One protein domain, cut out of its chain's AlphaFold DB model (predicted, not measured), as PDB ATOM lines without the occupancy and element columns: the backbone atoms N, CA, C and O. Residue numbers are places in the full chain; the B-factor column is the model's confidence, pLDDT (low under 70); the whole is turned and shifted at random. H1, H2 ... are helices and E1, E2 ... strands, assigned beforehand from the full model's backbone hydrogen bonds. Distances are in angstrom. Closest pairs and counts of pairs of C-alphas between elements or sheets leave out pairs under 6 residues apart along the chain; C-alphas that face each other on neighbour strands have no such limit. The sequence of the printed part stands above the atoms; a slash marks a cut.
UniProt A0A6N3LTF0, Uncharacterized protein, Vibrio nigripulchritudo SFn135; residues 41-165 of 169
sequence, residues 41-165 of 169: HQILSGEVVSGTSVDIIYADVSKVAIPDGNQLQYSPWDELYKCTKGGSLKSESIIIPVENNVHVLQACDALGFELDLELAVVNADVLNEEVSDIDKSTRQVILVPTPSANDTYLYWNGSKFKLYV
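AT A GLANCE: This is residues 41 to 165 of the 169 residues of an uncharacterized protein of Vibrio nigripulchritudo SFn135 (UniProt A0A6N3LTF0). Two strongly twisted sheets stand face to face as a sandwich, a larger one of five strands and a smaller one of four, with one edge strand of the larger, E1, coming close to E7 of the smaller. Short helices H1 and H2 lie at one end of the whole, and H3 with the loop of residues 128 to 139 at the opposite end. The printed part has 125 residues with three named helices and nine named strands, in the order E1 E2 E3 H1 H2 E4 E5 E6 H3 E7 E8 E9, and is mostly strand. The larger sheet, E1 E2 E4 E5 E3, is mixed; the smaller, E6 E7 E8 E9, is antiparallel. The whole is compact, with a radius of gyration of the C-alphas of 13.7 A and spans of 35 by 34 by 25 A.

HOW THE PARTS SIT: In the larger sheet E1, residues 41 to 49, and E2, residues 52 to 60, form a hairpin, with N 44 and O 56 2.9 A apart, within hydrogen-bond range. E2 is antiparallel to E4, residues 89 to 98, with N 57 and O 95 at 2.9 A. E4 and E5, residues 101 to 108, form a hairpin, with N 96 and O 103 at 2.9 A. E5 is parallel to the edge strand E3, residues 70 to 74, with N 104 and O 72 at 3.0 A. In the other sheet E6, residues 120 to 123, is antiparallel to E7, residues 140 to 145, with N 143 and O 120 at 2.8 A. E7, E8, residues 153 to 156, and E9, residues 161 to 164, make a meander, each strand the antiparallel neighbour of the one before; N 144 and O 154 are 2.8 A apart, N 155 and O 162 2.9 A. The parts of the two sheets that face each other are 10.1 A apart, centre to centre. E1 bends by 59 degrees at residue 46; its closest C-alpha to E7 is that of Val 48, 4.7 A from that of Gln 140. E5 and E9 are only just apart, 8.3 A at the closest. H2, residues 83 to 86, only grazes the larger sheet; the closest C-alphas of H2 and E5, Cys 83 and Cys 108, are 5.6 A apart. H1, residues 78 to 81, is on neither sheet. H3, residues 124 to 127, only grazes the smaller. The three helices are too short for any O i to N i+4 pair; the single O i to N i+3 pair is within range in H2 and H3, not in H1.

IN THESE COORDINATES: E1 begins at C-alpha 41, (143.889, 174.710, 170.172), and is 23.0 A long; E2 is 24.9 A, E4 22.4 A, E5 22.2 A and E7 16.2 A. E4 bends by 77 degrees at residue 92. E9 ends at C-alpha 164, (140.051, 156.489, 184.612).

THE WHOLE: The C-alphas farthest apart, Lys 63 and Glu 129, are 38.6 A apart. The printed part has no cut. Two links are long: E5 to E6, where the chain changes sheet, and H3 to E7. Mean pLDDT of the printed part is 79.9; residues 49 to 52, 86, 110, 112 to 117 and 148 to 150 are under 70.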
ATOM      1  N   HIS A  41     143.898 174.160 168.823       74.81
ATOM      2  CA  HIS A  41     143.889 174.710 170.172       74.81
ATOM      3  C   HIS A  41     145.175 174.386 170.930       74.81
ATOM      4  O   HIS A  41     145.689 175.234 171.654       74.81
ATOM      5  N   GLN A  42     145.719 173.184 170.738       76.62
ATOM      6  CA  GLN A  42     146.950 172.753 171.392       76.62
ATOM      7  C   GLN A  42     147.680 171.720 170.534       76.62
ATOM      8  O   GLN A  42     147.047 170.886 169.884       76.62
ATOM      9  N   ILE A  43     149.013 171.761 170.571       81.44
ATOM     10  CA  ILE A  43     149.878 170.677 170.100       81.44
ATOM     11  C   ILE A  43     150.769 170.263 171.266       81.44
ATOM     12  O   ILE A  43     151.418 171.114 171.881       81.44
ATOM     13  N   LEU A  44     150.798 168.971 171.565       82.56
ATOM     14  CA  LEU A  44     151.654 168.388 172.589       82.56
ATOM     15  C   LEU A  44     152.437 167.225 171.986       82.56
ATOM     16  O   LEU A  44     151.843 166.328 171.400       82.56
ATOM     17  N   SER A  45     153.759 167.228 172.130       82.94
ATOM     18  CA  SER A  45     154.610 166.167 171.587       82.94
ATOM     19  C   SER A  45     155.081 165.232 172.701       82.94
ATOM     20  O   SER A  45     155.505 165.699 173.761       82.94
ATOM     21  N   GLY A  46     155.026 163.919 172.473       78.56
ATOM     22  CA  GLY A  46     155.476 162.927 173.453       78.56
ATOM     23  C   GLY A  46     155.758 161.548 172.861       78.56
ATOM     24  O   GLY A  46     155.218 161.174 171.819       78.56
ATOM     25  N   GLU A  47     156.594 160.771 173.548       82.19
ATOM     26  CA  GLU A  47     156.953 159.389 173.200       82.19
ATOM     27  C   GLU A  47     155.902 158.404 173.729       82.19
ATOM     28  O   GLU A  47     156.133 157.613 174.648       82.19
ATOM     29  N   VAL A  48     154.703 158.469 173.161       70.88
ATOM     30  CA  VAL A  48     153.565 157.666 173.632       70.88
ATOM     31  C   VAL A  48     153.674 156.190 173.250       70.88
ATOM     32  O   VAL A  48     153.162 155.336 173.967       70.88
ATOM     33  N   VAL A  49     154.391 155.862 172.168       68.50
ATOM     34  CA  VAL A  49     154.690 154.480 171.759       68.50
ATOM     35  C   VAL A  49     156.117 154.403 171.199       68.50
ATOM     36  O   VAL A  49     156.559 155.284 170.464       68.50
ATOM     37  N   SER A  50     156.851 153.350 171.583       64.19
ATOM     38  CA  SER A  50     158.085 152.870 170.924       64.19
ATOM     39  C   SER A  50     159.185 153.908 170.605       64.19
ATOM     40  O   SER A  50     159.939 153.746 169.646       64.19
ATOM     41  N   GLY A  51     159.353 154.934 171.447       63.44
ATOM     42  CA  GLY A  51     160.476 155.883 171.372       63.44
ATOM     43  C   GLY A  51     160.403 156.875 170.208       63.44
ATOM     44  O   GLY A  51     161.377 157.577 169.942       63.44
ATOM     45  N   THR A  52     159.269 156.937 169.503       69.44
ATOM     46  CA  THR A  52     159.010 157.979 168.507       69.44
ATOM     47  C   THR A  52     158.081 159.015 169.119       69.44
ATOM     48  O   THR A  52     156.993 158.683 169.587       69.44
ATOM     49  N   SER A  53     158.515 160.275 169.120       79.19
ATOM     50  CA  SER A  53     157.658 161.385 169.526       79.19
ATOM     51  C   SER A  53     156.568 161.596 168.481       79.19
ATOM     52  O   SER A  53     156.875 161.731 167.295       79.19
ATOM     53  N   VAL A  54     155.316 161.663 168.919       81.12
ATOM     54  CA  VAL A  54     154.166 161.992 168.067       81.12
ATOM     55  C   VAL A  54     153.564 163.321 168.497       81.12
ATOM     56  O   VAL A  54     153.609 163.658 169.680       81.12
ATOM     57  N   ASP A  55     152.988 164.048 167.542       84.88
ATOM     58  CA  ASP A  55     152.261 165.285 167.810       84.88
ATOM     59  C   ASP A  55     150.790 164.976 168.086       84.88
ATOM     60  O   ASP A  55     150.070 164.446 167.241       84.88
ATOM     61  N   ILE A  56     150.348 165.317 169.289       81.50
ATOM     62  CA  ILE A  56     148.968 165.207 169.751       81.50
ATOM     63  C   ILE A  56     148.313 166.552 169.499       81.50
ATOM     64  O   ILE A  56     148.769 167.571 170.017       81.50
ATOM     65  N   ILE A  57     147.250 166.559 168.707       85.56
ATOM     66  CA  ILE A  57     146.640 167.788 168.206       85.56
ATOM     67  C   ILE A  57     145.225 167.883 168.765       85.56
ATOM     68  O   ILE A  57     144.399 167.013 168.501       85.56
ATOM     69  N   TYR A  58     144.928 168.947 169.504       86.19
ATOM     70  CA  TYR A  58     143.557 169.295 169.876       86.19
ATOM     71  C   TYR A  58     143.020 170.323 168.882       86.19
ATOM     72  O   TYR A  58     143.574 171.419 168.775       86.19
ATOM     73  N   ALA A  59     141.988 169.967 168.118       86.19
ATOM     74  CA  ALA A  59     141.476 170.798 167.030       86.19
ATOM     75  C   ALA A  59     140.025 170.475 166.648       86.19
ATOM     76  O   ALA A  59     139.496 169.418 166.977       86.19
ATOM     77  N   ASP A  60     139.398 171.367 165.882       86.25
ATOM     78  CA  ASP A  60     138.116 171.103 165.217       86.25
ATOM     79  C   ASP A  60     138.327 170.296 163.918       86.25
ATOM     80  O   ASP A  60     138.788 170.846 162.912       86.25
ATOM     81  N   VAL A  61     137.953 169.007 163.908       85.50
ATOM     82  CA  VAL A  61     138.168 168.098 162.755       85.50
ATOM     83  C   VAL A  61     137.376 168.469 161.511       85.50
ATOM     84  O   VAL A  61     137.727 168.036 160.417       85.50
ATOM     85  N   SER A  62     136.328 169.285 161.636       82.94
ATOM     86  CA  SER A  62     135.593 169.784 160.470       82.94
ATOM     87  C   SER A  62     136.354 170.892 159.731       82.94
ATOM     88  O   SER A  62     136.007 171.232 158.598       82.94
ATOM     89  N   LYS A  63     137.394 171.453 160.363       82.56
ATOM     90  CA  LYS A  63     138.148 172.621 159.884       82.56
ATOM     91  C   LYS A  63     139.642 172.364 159.694       82.56
ATOM     92  O   LYS A  63     140.327 173.240 159.165       82.56
ATOM     93  N   VAL A  64     140.154 171.198 160.092       81.44
ATOM     94  CA  VAL A  64     141.560 170.818 159.895       81.44
ATOM     95  C   VAL A  64     141.694 169.623 158.958       81.44
ATOM     96  O   VAL A  64     140.851 168.728 158.933       81.44
ATOM     97  N   ALA A  65     142.776 169.604 158.181       81.19
ATOM     98  CA  ALA A  65     143.137 168.427 157.404       81.19
ATOM     99  C   ALA A  65     143.693 167.357 158.354       81.19
ATOM    100  O   ALA A  65     144.692 167.583 159.035       81.19
ATOM    101  N   ILE A  66     143.035 166.200 158.408       78.88
ATOM    102  CA  ILE A  66     143.523 165.049 159.172       78.88
ATOM    103  C   ILE A  66     144.688 164.421 158.387       78.88
ATOM    104  O   ILE A  66     144.544 164.249 157.174       78.88
ATOM    105  N   PRO A  67     145.818 164.077 159.036       78.69
ATOM    106  CA  PRO A  67     146.938 163.414 158.372       78.69
ATOM    107  C   PRO A  67     146.524 162.143 157.617       78.69
ATOM    108  O   PRO A  67     145.588 161.443 158.014       78.69
ATOM    109  N   ASP A  68     147.253 161.827 156.545       73.75
ATOM    110  CA  ASP A  68     147.036 160.608 155.764       73.75
ATOM    111  C   ASP A  68     147.315 159.355 156.613       73.75
ATOM    112  O   ASP A  68     148.339 159.257 157.289       73.75
ATOM    113  N   GLY A  69     146.412 158.375 156.562       80.00
ATOM    114  CA  GLY A  69     146.534 157.123 157.307       80.00
ATOM    115  C   GLY A  69     145.199 156.405 157.458       80.00
ATOM    116  O   GLY A  69     144.156 156.880 157.001       80.00
ATOM    117  N   ASN A  70     145.216 155.242 158.109       85.62
ATOM    118  CA  ASN A  70     143.978 154.559 158.465       85.62
ATOM    119  C   ASN A  70     143.322 155.285 159.650       85.62
ATOM    120  O   ASN A  70     143.843 155.263 160.768       85.62
ATOM    121  N   GLN A  71     142.205 155.969 159.397       86.31
ATOM    122  CA  GLN A  71     141.518 156.747 160.424       86.31
ATOM    123  C   GLN A  71     140.711 155.845 161.356       86.31
ATOM    124  O   GLN A  71     139.838 155.091 160.923       86.31
ATOM    125  N   LEU A  72     140.970 155.974 162.654       87.56
ATOM    126  CA  LEU A  72     140.279 155.259 163.719       87.56
ATOM    127  C   LEU A  72     139.526 156.276 164.581       87.56
ATOM    128  O   LEU A  72     140.083 156.846 165.520       87.56
ATOM    129  N   GLN A  73     138.262 156.514 164.231       87.12
ATOM    130  CA  GLN A  73     137.373 157.440 164.937       87.12
ATOM    131  C   GLN A  73     136.613 156.716 166.050       87.12
ATOM    132  O   GLN A  73     136.026 155.658 165.814       87.12
ATOM    133  N   TYR A  74     136.615 157.274 167.258       86.19
ATOM    134  CA  TYR A  74     135.850 156.727 168.380       86.19
ATOM    135  C   TYR A  74     135.587 157.770 169.466       86.19
ATOM    136  O   TYR A  74     136.279 158.786 169.565       86.19
ATOM    137  N   SER A  75     134.600 157.488 170.319       85.88
ATOM    138  CA  SER A  75     134.344 158.269 171.524       85.88
ATOM    139  C   SER A  75     134.738 157.474 172.772       85.88
ATOM    140  O   SER A  75     134.231 156.369 172.980       85.88
ATOM    141  N   PRO A  76     135.602 158.009 173.651       79.00
ATOM    142  CA  PRO A  76     135.985 157.318 174.882       79.00
ATOM    143  C   PRO A  76     134.832 157.222 175.900       79.00
ATOM    144  O   PRO A  76     134.903 156.446 176.847       79.00
ATOM    145  N   TRP A  77     133.742 157.961 175.684       79.00
ATOM    146  CA  TRP A  77     132.530 157.925 176.503       79.00
ATOM    147  C   TRP A  77     131.495 156.903 176.034       79.00
ATOM    148  O   TRP A  77     130.471 156.730 176.698       79.00
ATOM    149  N   ASP A  78     131.721 156.217 174.912       79.81
ATOM    150  CA  ASP A  78     130.731 155.295 174.349       79.81
ATOM    151  C   ASP A  78     130.375 154.144 175.292       79.81
ATOM    152  O   ASP A  78     129.233 153.680 175.275       79.81
ATOM    153  N   GLU A  79     131.308 153.714 176.144       75.50
ATOM    154  CA  GLU A  79     131.062 152.656 177.130       75.50
ATOM    155  C   GLU A  79     129.963 153.050 178.134       75.50
ATOM    156  O   GLU A  79     129.178 152.200 178.556       75.50
ATOM    157  N   LEU A  80     129.844 154.343 178.451       74.00
ATOM    158  CA  LEU A  80     128.876 154.872 179.414       74.00
ATOM    159  C   LEU A  80     127.647 155.496 178.738       74.00
ATOM    160  O   LEU A  80     126.518 155.273 179.172       74.00
ATOM    161  N   TYR A  81     127.854 156.255 177.661       75.88
ATOM    162  CA  TYR A  81     126.840 157.138 177.074       75.88
ATOM    163  C   TYR A  81     126.429 156.761 175.641       75.88
ATOM    164  O   TYR A  81     125.400 157.236 175.163       75.88
ATOM    165  N   LYS A  82     127.171 155.871 174.959       80.00
ATOM    166  CA  LYS A  82     126.867 155.359 173.600       80.00
ATOM    167  C   LYS A  82     126.608 156.458 172.549       80.00
ATOM    168  O   LYS A  82     125.741 156.309 171.683       80.00
ATOM    169  N   CYS A  83     127.352 157.555 172.628       77.50
ATOM    170  CA  CYS A  83     127.156 158.789 171.864       77.50
ATOM    171  C   CYS A  83     127.320 158.604 170.356       77.50
ATOM    172  O   CYS A  83     126.540 159.159 169.579       77.50
ATOM    173  N   THR A  84     128.261 157.757 169.933       78.38
ATOM    174  CA  THR A  84     128.507 157.463 168.515       78.38
ATOM    175  C   THR A  84     127.283 156.831 167.854       78.38
ATOM    176  O   THR A  84     126.934 157.164 166.724       78.38
ATOM    177  N   LYS A  85     126.549 155.971 168.575       71.38
ATOM    178  CA  LYS A  85     125.310 155.359 168.064       71.38
ATOM    179  C   LYS A  85     124.155 156.363 167.977       71.38
ATOM    180  O   LYS A  85     123.256 156.186 167.159       71.38
ATOM    181  N   GLY A  86     124.168 157.384 168.831       64.69
ATOM    182  CA  GLY A  86     123.181 158.464 168.841       64.69
ATOM    183  C   GLY A  86     123.461 159.582 167.834       64.69
ATOM    184  O   GLY A  86     122.594 160.427 167.643       64.69
ATOM    185  N   GLY A  87     124.641 159.596 167.197       70.81
ATOM    186  CA  GLY A  87     125.053 160.652 166.268       70.81
ATOM    187  C   GLY A  87     125.338 162.001 166.937       70.81
ATOM    188  O   GLY A  87     125.243 163.028 166.276       70.81
ATOM    189  N   SER A  88     125.648 162.011 168.236       77.44
ATOM    190  CA  SER A  88     125.867 163.230 169.028       77.44
ATOM    191  C   SER A  88     127.342 163.349 169.404       77.44
ATOM    192  O   SER A  88     127.744 163.015 170.523       77.44
ATOM    193  N   LEU A  89     128.156 163.740 168.421       82.94
ATOM    194  CA  LEU A  89     129.601 163.912 168.549       82.94
ATOM    195  C   LEU A  89     129.998 165.350 168.210       82.94
ATOM    196  O   LEU A  89     129.599 165.879 167.169       82.94
ATOM    197  N   LYS A  90     130.863 165.929 169.042       83.69
ATOM    198  CA  LYS A  90     131.465 167.240 168.796       83.69
ATOM    199  C   LYS A  90     132.506 167.186 167.686       83.69
ATOM    200  O   LYS A  90     133.123 166.151 167.430       83.69
ATOM    201  N   SER A  91     132.713 168.330 167.037       83.38
ATOM    202  CA  SER A  91     133.787 168.487 166.050       83.38
ATOM    203  C   SER A  91     135.141 168.757 166.713       83.38
ATOM    204  O   SER A  91     136.173 168.372 166.168       83.38
ATOM    205  N   GLU A  92     135.175 169.341 167.912       84.12
ATOM    206  CA  GLU A  92     136.398 169.406 168.711       84.12
ATOM    207  C   GLU A  92     136.870 167.993 169.058       84.12
ATOM    208  O   GLU A  92     136.122 167.186 169.619       84.12
ATOM    209  N   SER A  93     138.110 167.692 168.684       86.81
ATOM    210  CA  SER A  93     138.675 166.351 168.747       86.81
ATOM    211  C   SER A  93     140.145 166.365 169.122       86.81
ATOM    212  O   SER A  93     140.873 167.316 168.836       86.81
ATOM    213  N   ILE A  94     140.596 165.253 169.693       87.00
ATOM    214  CA  ILE A  94     142.016 164.972 169.901       87.00
ATOM    215  C   ILE A  94     142.473 164.021 168.797       87.00
ATOM    216  O   ILE A  94     141.892 162.953 168.609       87.00
ATOM    217  N   ILE A  95     143.504 164.416 168.059       87.38
ATOM    218  CA  ILE A  95     144.056 163.686 166.919       87.38
ATOM    219  C   ILE A  95     145.451 163.192 167.299       87.38
ATOM    220  O   ILE A  95     146.289 163.981 167.735       87.38
ATOM    221  N   ILE A  96     145.698 161.894 167.122       86.25
ATOM    222  CA  ILE A  96     146.991 161.265 167.416       86.25
ATOM    223  C   ILE A  96     147.414 160.375 166.244       86.25
ATOM    224  O   ILE A  96     146.812 159.318 166.026       86.25
ATOM    225  N   PRO A  97     148.458 160.761 165.497       85.62
ATOM    226  CA  PRO A  97     149.077 159.904 164.502       85.62
ATOM    227  C   PRO A  97     150.020 158.915 165.200       85.62
ATOM    228  O   PRO A  97     151.038 159.308 165.766       85.62
ATOM    229  N   VAL A  98     149.687 157.625 165.166       82.38
ATOM    230  CA  VAL A  98     150.525 156.547 165.712       82.38
ATOM    231  C   VAL A  98     150.792 155.539 164.605       82.38
ATOM    232  O   VAL A  98     149.877 154.881 164.107       82.38
ATOM    233  N   GLU A  99     152.065 155.404 164.231       82.94
ATOM    234  CA  GLU A  99     152.509 154.541 163.133       82.94
ATOM    235  C   GLU A  99     151.748 154.838 161.822       82.94
ATOM    236  O   GLU A  99     151.900 155.918 161.259       82.94
ATOM    237  N   ASN A 100     150.931 153.894 161.337       84.38
ATOM    238  CA  ASN A 100     150.132 154.022 160.110       84.38
ATOM    239  C   ASN A 100     148.660 154.393 160.377       84.38
ATOM    240  O   ASN A 100     147.848 154.426 159.444       84.38
ATOM    241  N   ASN A 101     148.291 154.610 161.642       86.31
ATOM    242  CA  ASN A 101     146.930 154.938 162.046       86.31
ATOM    243  C   ASN A 101     146.845 156.385 162.530       86.31
ATOM    244  O   ASN A 101     147.771 156.916 163.142       86.31
ATOM    245  N   VAL A 102     145.688 157.001 162.310       88.00
ATOM    246  CA  VAL A 102     145.353 158.298 162.898       88.00
ATOM    247  C   VAL A 102     144.141 158.105 163.789       88.00
ATOM    248  O   VAL A 102     143.032 157.860 163.314       88.00
ATOM    249  N   HIS A 103     144.363 158.178 165.096       88.00
ATOM    250  CA  HIS A 103     143.302 158.090 166.087       88.00
ATOM    251  C   HIS A 103     142.644 159.457 166.222       88.00
ATOM    252  O   HIS A 103     143.325 160.447 166.472       88.00
ATOM    253  N   VAL A 104     141.326 159.503 166.062       88.75
ATOM    254  CA  VAL A 104     140.542 160.735 166.165       88.75
ATOM    255  C   VAL A 104     139.492 160.533 167.244       88.75
ATOM    256  O   VAL A 104     138.608 159.683 167.127       88.75
ATOM    257  N   LEU A 105     139.620 161.299 168.315       88.19
ATOM    258  CA  LEU A 105     138.782 161.184 169.493       88.19
ATOM    259  C   LEU A 105     137.781 162.308 169.559       88.19
ATOM    260  O   LEU A 105     138.172 163.465 169.675       88.19
ATOM    261  N   GLN A 106     136.505 161.946 169.584       87.50
ATOM    262  CA  GLN A 106     135.407 162.900 169.647       87.50
ATOM    263  C   GLN A 106     134.627 162.756 170.948       87.50
ATOM    264  O   GLN A 106     134.300 161.648 171.394       87.50
ATOM    265  N   ALA A 107     134.304 163.894 171.552       83.19
ATOM    266  CA  ALA A 107     133.457 163.932 172.727       83.19
ATOM    267  C   ALA A 107     131.982 163.868 172.371       83.19
ATOM    268  O   ALA A 107     131.556 164.317 171.310       83.19
ATOM    269  N   CYS A 108     131.194 163.350 173.307       81.12
ATOM    270  CA  CYS A 108     129.749 163.499 173.259       81.12
ATOM    271  C   CYS A 108     129.382 164.981 173.361       81.12
ATOM    272  O   CYS A 108     129.994 165.697 174.160       81.12
ATOM    273  N   ASP A 109     128.338 165.433 172.665       77.69
ATOM    274  CA  ASP A 109     127.917 166.845 172.736       77.69
ATOM    275  C   ASP A 109     127.625 167.305 174.168       77.69
ATOM    276  O   ASP A 109     127.971 168.424 174.550       77.69
ATOM    277  N   ALA A 110     127.034 166.417 174.974       69.38
ATOM    278  CA  ALA A 110     126.644 166.694 176.354       69.38
ATOM    279  C   ALA A 110     127.819 166.781 177.343       69.38
ATOM    280  O   ALA A 110     127.647 167.337 178.424       69.38
ATOM    281  N   LEU A 111     128.981 166.217 177.002       71.25
ATOM    282  CA  LEU A 111     130.139 166.146 177.899       71.25
ATOM    283  C   LEU A 111     131.252 167.072 177.417       71.25
ATOM    284  O   LEU A 111     131.793 167.837 178.202       71.25
ATOM    285  N   GLY A 112     131.536 167.073 176.113       67.12
ATOM    286  CA  GLY A 112     132.672 167.795 175.557       67.12
ATOM    287  C   GLY A 112     134.023 167.320 176.104       67.12
ATOM    288  O   GLY A 112     134.120 166.410 176.925       67.12
ATOM    289  N   PHE A 113     135.068 167.968 175.610       68.81
ATOM    290  CA  PHE A 113     136.343 168.096 176.305       68.81
ATOM    291  C   PHE A 113     136.264 169.425 177.091       68.81
ATOM    292  O   PHE A 113     135.575 170.339 176.629       68.81
ATOM    293  N   GLU A 114     136.855 169.543 178.288       64.94
ATOM    294  CA  GLU A 114     136.834 170.821 179.029       64.94
ATOM    295  C   GLU A 114     137.326 171.987 178.153       64.94
ATOM    296  O   GLU A 114     138.236 171.832 177.342       64.94
ATOM    297  N   LEU A 115     136.691 173.158 178.285       52.59
ATOM    298  CA  LEU A 115     136.915 174.308 177.395       52.59
ATOM    299  C   LEU A 115     138.335 174.894 177.500       52.59
ATOM    300  O   LEU A 115     138.803 175.483 176.531       52.59
ATOM    301  N   ASP A 116     139.018 174.659 178.623       61.81
ATOM    302  CA  ASP A 116     140.406 175.061 178.886       61.81
ATOM    303  C   ASP A 116     141.323 173.829 179.014       61.81
ATOM    304  O   ASP A 116     142.157 173.742 179.914       61.81
ATOM    305  N   LEU A 117     141.115 172.832 178.145       65.75
ATOM    306  CA  LEU A 117     141.844 171.564 178.139       65.75
ATOM    307  C   LEU A 117     143.367 171.788 178.102       65.75
ATOM    308  O   LEU A 117     143.921 172.125 177.056       65.75
ATOM    309  N   GLU A 118     144.057 171.557 179.216       74.44
ATOM    310  CA  GLU A 118     145.513 171.428 179.214       74.44
ATOM    311  C   GLU A 118     145.856 169.942 179.126       74.44
ATOM    312  O   GLU A 118     145.811 169.205 180.114       74.44
ATOM    313  N   LEU A 119     146.156 169.476 177.911       79.31
ATOM    314  CA  LEU A 119     146.697 168.134 177.723       79.31
ATOM    315  C   LEU A 119     148.015 168.011 178.489       79.31
ATOM    316  O   LEU A 119     148.874 168.891 178.399       79.31
ATOM    317  N   ALA A 120     148.203 166.887 179.173       83.88
ATOM    318  CA  ALA A 120     149.448 166.570 179.856       83.88
ATOM    319  C   ALA A 120     150.032 165.255 179.340       83.88
ATOM    320  O   ALA A 120     149.309 164.315 179.016       83.88
ATOM    321  N   VAL A 121     151.360 165.184 179.280       85.88
ATOM    322  CA  VAL A 121     152.103 163.955 178.993       85.88
ATOM    323  C   VAL A 121     152.914 163.616 180.231       85.88
ATOM    324  O   VAL A 121     153.720 164.420 180.699       85.88
ATOM    325  N   VAL A 122     152.689 162.423 180.771       87.25
ATOM    326  CA  VAL A 122     153.362 161.918 181.973       87.25
ATOM    327  C   VAL A 122     154.024 160.582 181.673       87.25
ATOM    328  O   VAL A 122     153.653 159.901 180.722       87.25
ATOM    329  N   ASN A 123     155.014 160.183 182.468       87.38
ATOM    330  CA  ASN A 123     155.615 158.866 182.288       87.38
ATOM    331  C   ASN A 123     154.647 157.766 182.757       87.38
ATOM    332  O   ASN A 123     153.952 157.919 183.761       87.38
ATOM    333  N   ALA A 124     154.610 156.651 182.028       84.94
ATOM    334  CA  ALA A 124     153.698 155.537 182.293       84.94
ATOM    335  C   ALA A 124     153.908 154.894 183.676       84.94
ATOM    336  O   ALA A 124     152.962 154.401 184.284       84.94
ATOM    337  N   ASP A 125     155.137 154.912 184.195       83.31
ATOM    338  CA  ASP A 125     155.485 154.380 185.515       83.31
ATOM    339  C   ASP A 125     154.840 155.155 186.669       83.31
ATOM    340  O   ASP A 125     154.556 154.551 187.698       83.31
ATOM    341  N   VAL A 126     154.546 156.444 186.476       84.19
ATOM    342  CA  VAL A 126     153.837 157.276 187.462       84.19
ATOM    343  C   VAL A 126     152.392 156.810 187.644       84.19
ATOM    344  O   VAL A 126     151.861 156.881 188.744       84.19
ATOM    345  N   LEU A 127     151.769 156.304 186.575       80.94
ATOM    346  CA  LEU A 127     150.360 155.911 186.560       80.94
ATOM    347  C   LEU A 127     150.135 154.411 186.779       80.94
ATOM    348  O   LEU A 127     149.005 153.997 187.009       80.94
ATOM    349  N   ASN A 128     151.174 153.576 186.698       70.44
ATOM    350  CA  ASN A 128     151.034 152.113 186.745       70.44
ATOM    351  C   ASN A 128     150.328 151.585 188.009       70.44
ATOM    352  O   ASN A 128     149.744 150.502 187.965       70.44
ATOM    353  N   GLU A 129     150.378 152.313 189.129       71.94
ATOM    354  CA  GLU A 129     149.645 151.949 190.352       71.94
ATOM    355  C   GLU A 129     148.139 152.261 190.260       71.94
ATOM    356  O   GLU A 129     147.329 151.595 190.901       71.94
ATOM    357  N   GLU A 130     147.754 153.228 189.425       79.25
ATOM    358  CA  GLU A 130     146.378 153.701 189.238       79.25
ATOM    359  C   GLU A 130     145.685 153.013 188.046       79.25
ATOM    360  O   GLU A 130     144.479 152.770 188.082       79.25
ATOM    361  N   VAL A 131     146.437 152.649 187.001       80.31
ATOM    362  CA  VAL A 131     145.919 152.086 185.740       80.31
ATOM    363  C   VAL A 131     146.722 150.863 185.285       80.31
ATOM    364  O   VAL A 131     147.804 150.950 184.713       80.31
ATOM    365  N   SER A 132     146.153 149.681 185.531       82.31
ATOM    366  CA  SER A 132     146.821 148.380 185.335       82.31
ATOM    367  C   SER A 132     146.978 147.910 183.880       82.31
ATOM    368  O   SER A 132     147.617 146.893 183.612       82.31
ATOM    369  N   ASP A 133     146.353 148.599 182.936       86.69
ATOM    370  CA  ASP A 133     146.140 148.169 181.553       86.69
ATOM    371  C   ASP A 133     146.836 149.068 180.523       86.69
ATOM    372  O   ASP A 133     146.483 149.059 179.336       86.69
ATOM    373  N   ILE A 134     147.844 149.817 180.976       86.75
ATOM    374  CA  ILE A 134     148.841 150.454 180.120       86.75
ATOM    375  C   ILE A 134     149.681 149.364 179.433       86.75
ATOM    376  O   ILE A 134     150.203 148.448 180.075       86.75
ATOM    377  N   ASP A 135     149.835 149.460 178.111       85.25
ATOM    378  CA  ASP A 135     150.705 148.570 177.346       85.25
ATOM    379  C   ASP A 135     152.167 148.728 177.792       85.25
ATOM    380  O   ASP A 135     152.666 149.841 177.936       85.25
ATOM    381  N   LYS A 136     152.889 147.613 177.951       82.38
ATOM    382  CA  LYS A 136     154.287 147.594 178.422       82.38
ATOM    383  C   LYS A 136     155.265 148.370 177.530       82.38
ATOM    384  O   LYS A 136     156.362 148.702 177.979       82.38
ATOM    385  N   SER A 137     154.916 148.592 176.267       82.50
ATOM    386  CA  SER A 137     155.691 149.387 175.312       82.50
ATOM    387  C   SER A 137     155.440 150.896 175.429       82.50
ATOM    388  O   SER A 137     156.239 151.681 174.911       82.50
ATOM    389  N   THR A 138     154.384 151.303 176.142       83.06
ATOM    390  CA  THR A 138     154.043 152.703 176.422       83.06
ATOM    391  C   THR A 138     155.084 153.299 177.363       83.06
ATOM    392  O   THR A 138     155.329 152.781 178.454       83.06
ATOM    393  N   ARG A 139     155.726 154.391 176.939       82.38
ATOM    394  CA  ARG A 139     156.698 155.127 177.767       82.38
ATOM    395  C   ARG A 139     156.055 156.321 178.438       82.38
ATOM    396  O   ARG A 139     156.262 156.533 179.631       82.38
ATOM    397  N   GLN A 140     155.255 157.057 177.679       83.81
ATOM    398  CA  GLN A 140     154.500 158.193 178.171       83.81
ATOM    399  C   GLN A 140     153.012 158.027 177.879       83.81
ATOM    400  O   GLN A 140     152.615 157.417 176.890       83.81
ATOM    401  N   VAL A 141     152.192 158.581 178.758       83.25
ATOM    402  CA  VAL A 141     150.738 158.530 178.702       83.25
ATOM    403  C   VAL A 141     150.214 159.951 178.582       83.25
ATOM    404  O   VAL A 141     150.673 160.859 179.273       83.25
ATOM    405  N   ILE A 142     149.246 160.127 177.692       82.31
ATOM    406  CA  ILE A 142     148.535 161.390 177.516       82.31
ATOM    407  C   ILE A 142     147.371 161.393 178.481       82.31
ATOM    408  O   ILE A 142     146.576 160.457 178.438       82.31
ATOM    409  N   LEU A 143     147.256 162.434 179.288       84.31
ATOM    410  CA  LEU A 143     146.120 162.682 180.156       84.31
ATOM    411  C   LEU A 143     145.243 163.773 179.552       84.31
ATOM    412  O   LEU A 143     145.726 164.828 179.137       84.31
ATOM    413  N   VAL A 144     143.945 163.499 179.520       81.81
ATOM    414  CA  VAL A 144     142.906 164.420 179.068       81.81
ATOM    415  C   VAL A 144     141.953 164.647 180.237       81.81
ATOM    416  O   VAL A 144     141.241 163.709 180.616       81.81
ATOM    417  N   PRO A 145     141.917 165.858 180.812       77.38
ATOM    418  CA  PRO A 145     140.942 166.207 181.835       77.38
ATOM    419  C   PRO A 145     139.508 165.977 181.349       77.38
ATOM    420  O   PRO A 145     139.191 166.177 180.171       77.38
ATOM    421  N   THR A 146     138.632 165.542 182.254       75.19
ATOM    422  CA  THR A 146     137.201 165.418 181.967       75.19
ATOM    423  C   THR A 146     136.397 166.318 182.897       75.19
ATOM    424  O   THR A 146     136.744 166.437 184.069       75.19
ATOM    425  N   PRO A 147     135.254 166.856 182.442       70.19
ATOM    426  CA  PRO A 147     134.401 167.705 183.277       70.19
ATOM    427  C   PRO A 147     133.660 166.932 184.385       70.19
ATOM    428  O   PRO A 147     132.846 167.504 185.108       70.19
ATOM    429  N   SER A 148     133.877 165.617 184.494       65.00
ATOM    430  CA  SER A 148     133.105 164.726 185.361       65.00
ATOM    431  C   SER A 148     133.508 164.829 186.838       65.00
ATOM    432  O   SER A 148     132.636 164.695 187.697       65.00
ATOM    433  N   ALA A 149     134.798 165.040 187.141       66.75
ATOM    434  CA  ALA A 149     135.342 165.255 188.489       66.75
ATOM    435  C   ALA A 149     136.845 165.604 188.437       66.75
ATOM    436  O   ALA A 149     137.526 165.223 187.489       66.75
ATOM    437  N   ASN A 150     137.367 166.225 189.507       67.06
ATOM    438  CA  ASN A 150     138.766 166.683 189.623       67.06
ATOM    439  C   ASN A 150     139.832 165.593 189.386       67.06
ATOM    440  O   ASN A 150     140.939 165.924 188.981       67.06
ATOM    441  N   ASP A 151     139.490 164.319 189.598       77.00
ATOM    442  CA  ASP A 151     140.423 163.187 189.489       77.00
ATOM    443  C   ASP A 151     140.011 162.189 188.387       77.00
ATOM    444  O   ASP A 151     140.467 161.049 188.351       77.00
ATOM    445  N   THR A 152     139.089 162.580 187.499       79.38
ATOM    446  CA  THR A 152     138.651 161.755 186.364       79.38
ATOM    447  C   THR A 152     139.285 162.263 185.080       79.38
ATOM    448  O   THR A 152     139.050 163.398 184.657       79.38
ATOM    449  N   TYR A 153     140.041 161.398 184.418       84.12
ATOM    450  CA  TYR A 153     140.753 161.728 183.190       84.12
ATOM    451  C   TYR A 153     140.660 160.587 182.181       84.12
ATOM    452  O   TYR A 153     140.467 159.420 182.531       84.12
ATOM    453  N   LEU A 154     140.809 160.914 180.900       85.25
ATOM    454  CA  LEU A 154     141.097 159.910 179.887       85.25
ATOM    455  C   LEU A 154     142.603 159.751 179.784       85.25
ATOM    456  O   LEU A 154     143.328 160.744 179.790       85.25
ATOM    457  N   TYR A 155     143.064 158.519 179.632       86.25
ATOM    458  CA  TYR A 155     144.475 158.245 179.422       86.25
ATOM    459  C   TYR A 155     144.707 157.344 178.210       86.25
ATOM    460  O   TYR A 155     143.905 156.452 177.920       86.25
ATOM    461  N   TRP A 156     145.797 157.586 177.478       85.06
ATOM    462  CA  TRP A 156     146.216 156.730 176.365       85.06
ATOM    463  C   TRP A 156     146.937 155.483 176.881       85.06
ATOM    464  O   TRP A 156     148.031 155.578 177.431       85.06
ATOM    465  N   ASN A 157     146.362 154.299 176.667       84.56
ATOM    466  CA  ASN A 157     146.931 153.054 177.190       84.56
ATOM    467  C   ASN A 157     147.917 152.349 176.233       84.56
ATOM    468  O   ASN A 157     148.284 151.205 176.486       84.56
ATOM    469  N   GLY A 158     148.278 152.977 175.109       79.94
ATOM    470  CA  GLY A 158     149.089 152.375 174.041       79.94
ATOM    471  C   GLY A 158     148.291 151.958 172.798       79.94
ATOM    472  O   GLY A 158     148.879 151.755 171.742       79.94
ATOM    473  N   SER A 159     146.960 151.868 172.889       81.00
ATOM    474  CA  SER A 159     146.100 151.441 171.766       81.00
ATOM    475  C   SER A 159     144.848 152.293 171.563       81.00
ATOM    476  O   SER A 159     144.414 152.518 170.432       81.00
ATOM    477  N   LYS A 160     144.240 152.752 172.659       82.38
ATOM    478  CA  LYS A 160     143.080 153.640 172.674       82.38
ATOM    479  C   LYS A 160     143.076 154.446 173.968       82.38
ATOM    480  O   LYS A 160     143.746 154.075 174.935       82.38
ATOM    481  N   PHE A 161     142.282 155.510 174.016       84.12
ATOM    482  CA  PHE A 161     141.983 156.139 175.296       84.12
ATOM    483  C   PHE A 161     141.022 155.299 176.121       84.12
ATOM    484  O   PHE A 161     140.095 154.670 175.597       84.12
ATOM    485  N   LYS A 162     141.239 155.343 177.430       84.69
ATOM    486  CA  LYS A 162     140.363 154.765 178.439       84.69
ATOM    487  C   LYS A 162     140.053 155.795 179.505       84.69
ATOM    488  O   LYS A 162     140.870 156.664 179.789       84.69
ATOM    489  N   LEU A 163     138.857 155.690 180.067       83.75
ATOM    490  CA  LEU A 163     138.432 156.518 181.182       83.75
ATOM    491  C   LEU A 163     138.993 155.939 182.480       83.75
ATOM    492  O   LEU A 163     138.718 154.785 182.810       83.75
ATOM    493  N   TYR A 164     139.746 156.746 183.215       85.50
ATOM    494  CA  TYR A 164     140.051 156.489 184.612       85.50
ATOM    495  C   TYR A 164     139.035 157.219 185.486       85.50
ATOM    496  O   TYR A 164     138.843 158.427 185.345       85.50
ATOM    497  N   VAL A 165     138.393 156.478 186.387       81.50
ATOM    498  CA  VAL A 165     137.522 157.022 187.430       81.50
ATOM    499  C   VAL A 165     138.043 156.493 188.767       81.50
ATOM    500  O   VAL A 165     138.126 155.269 188.919       81.50
TER     501      VAL A 165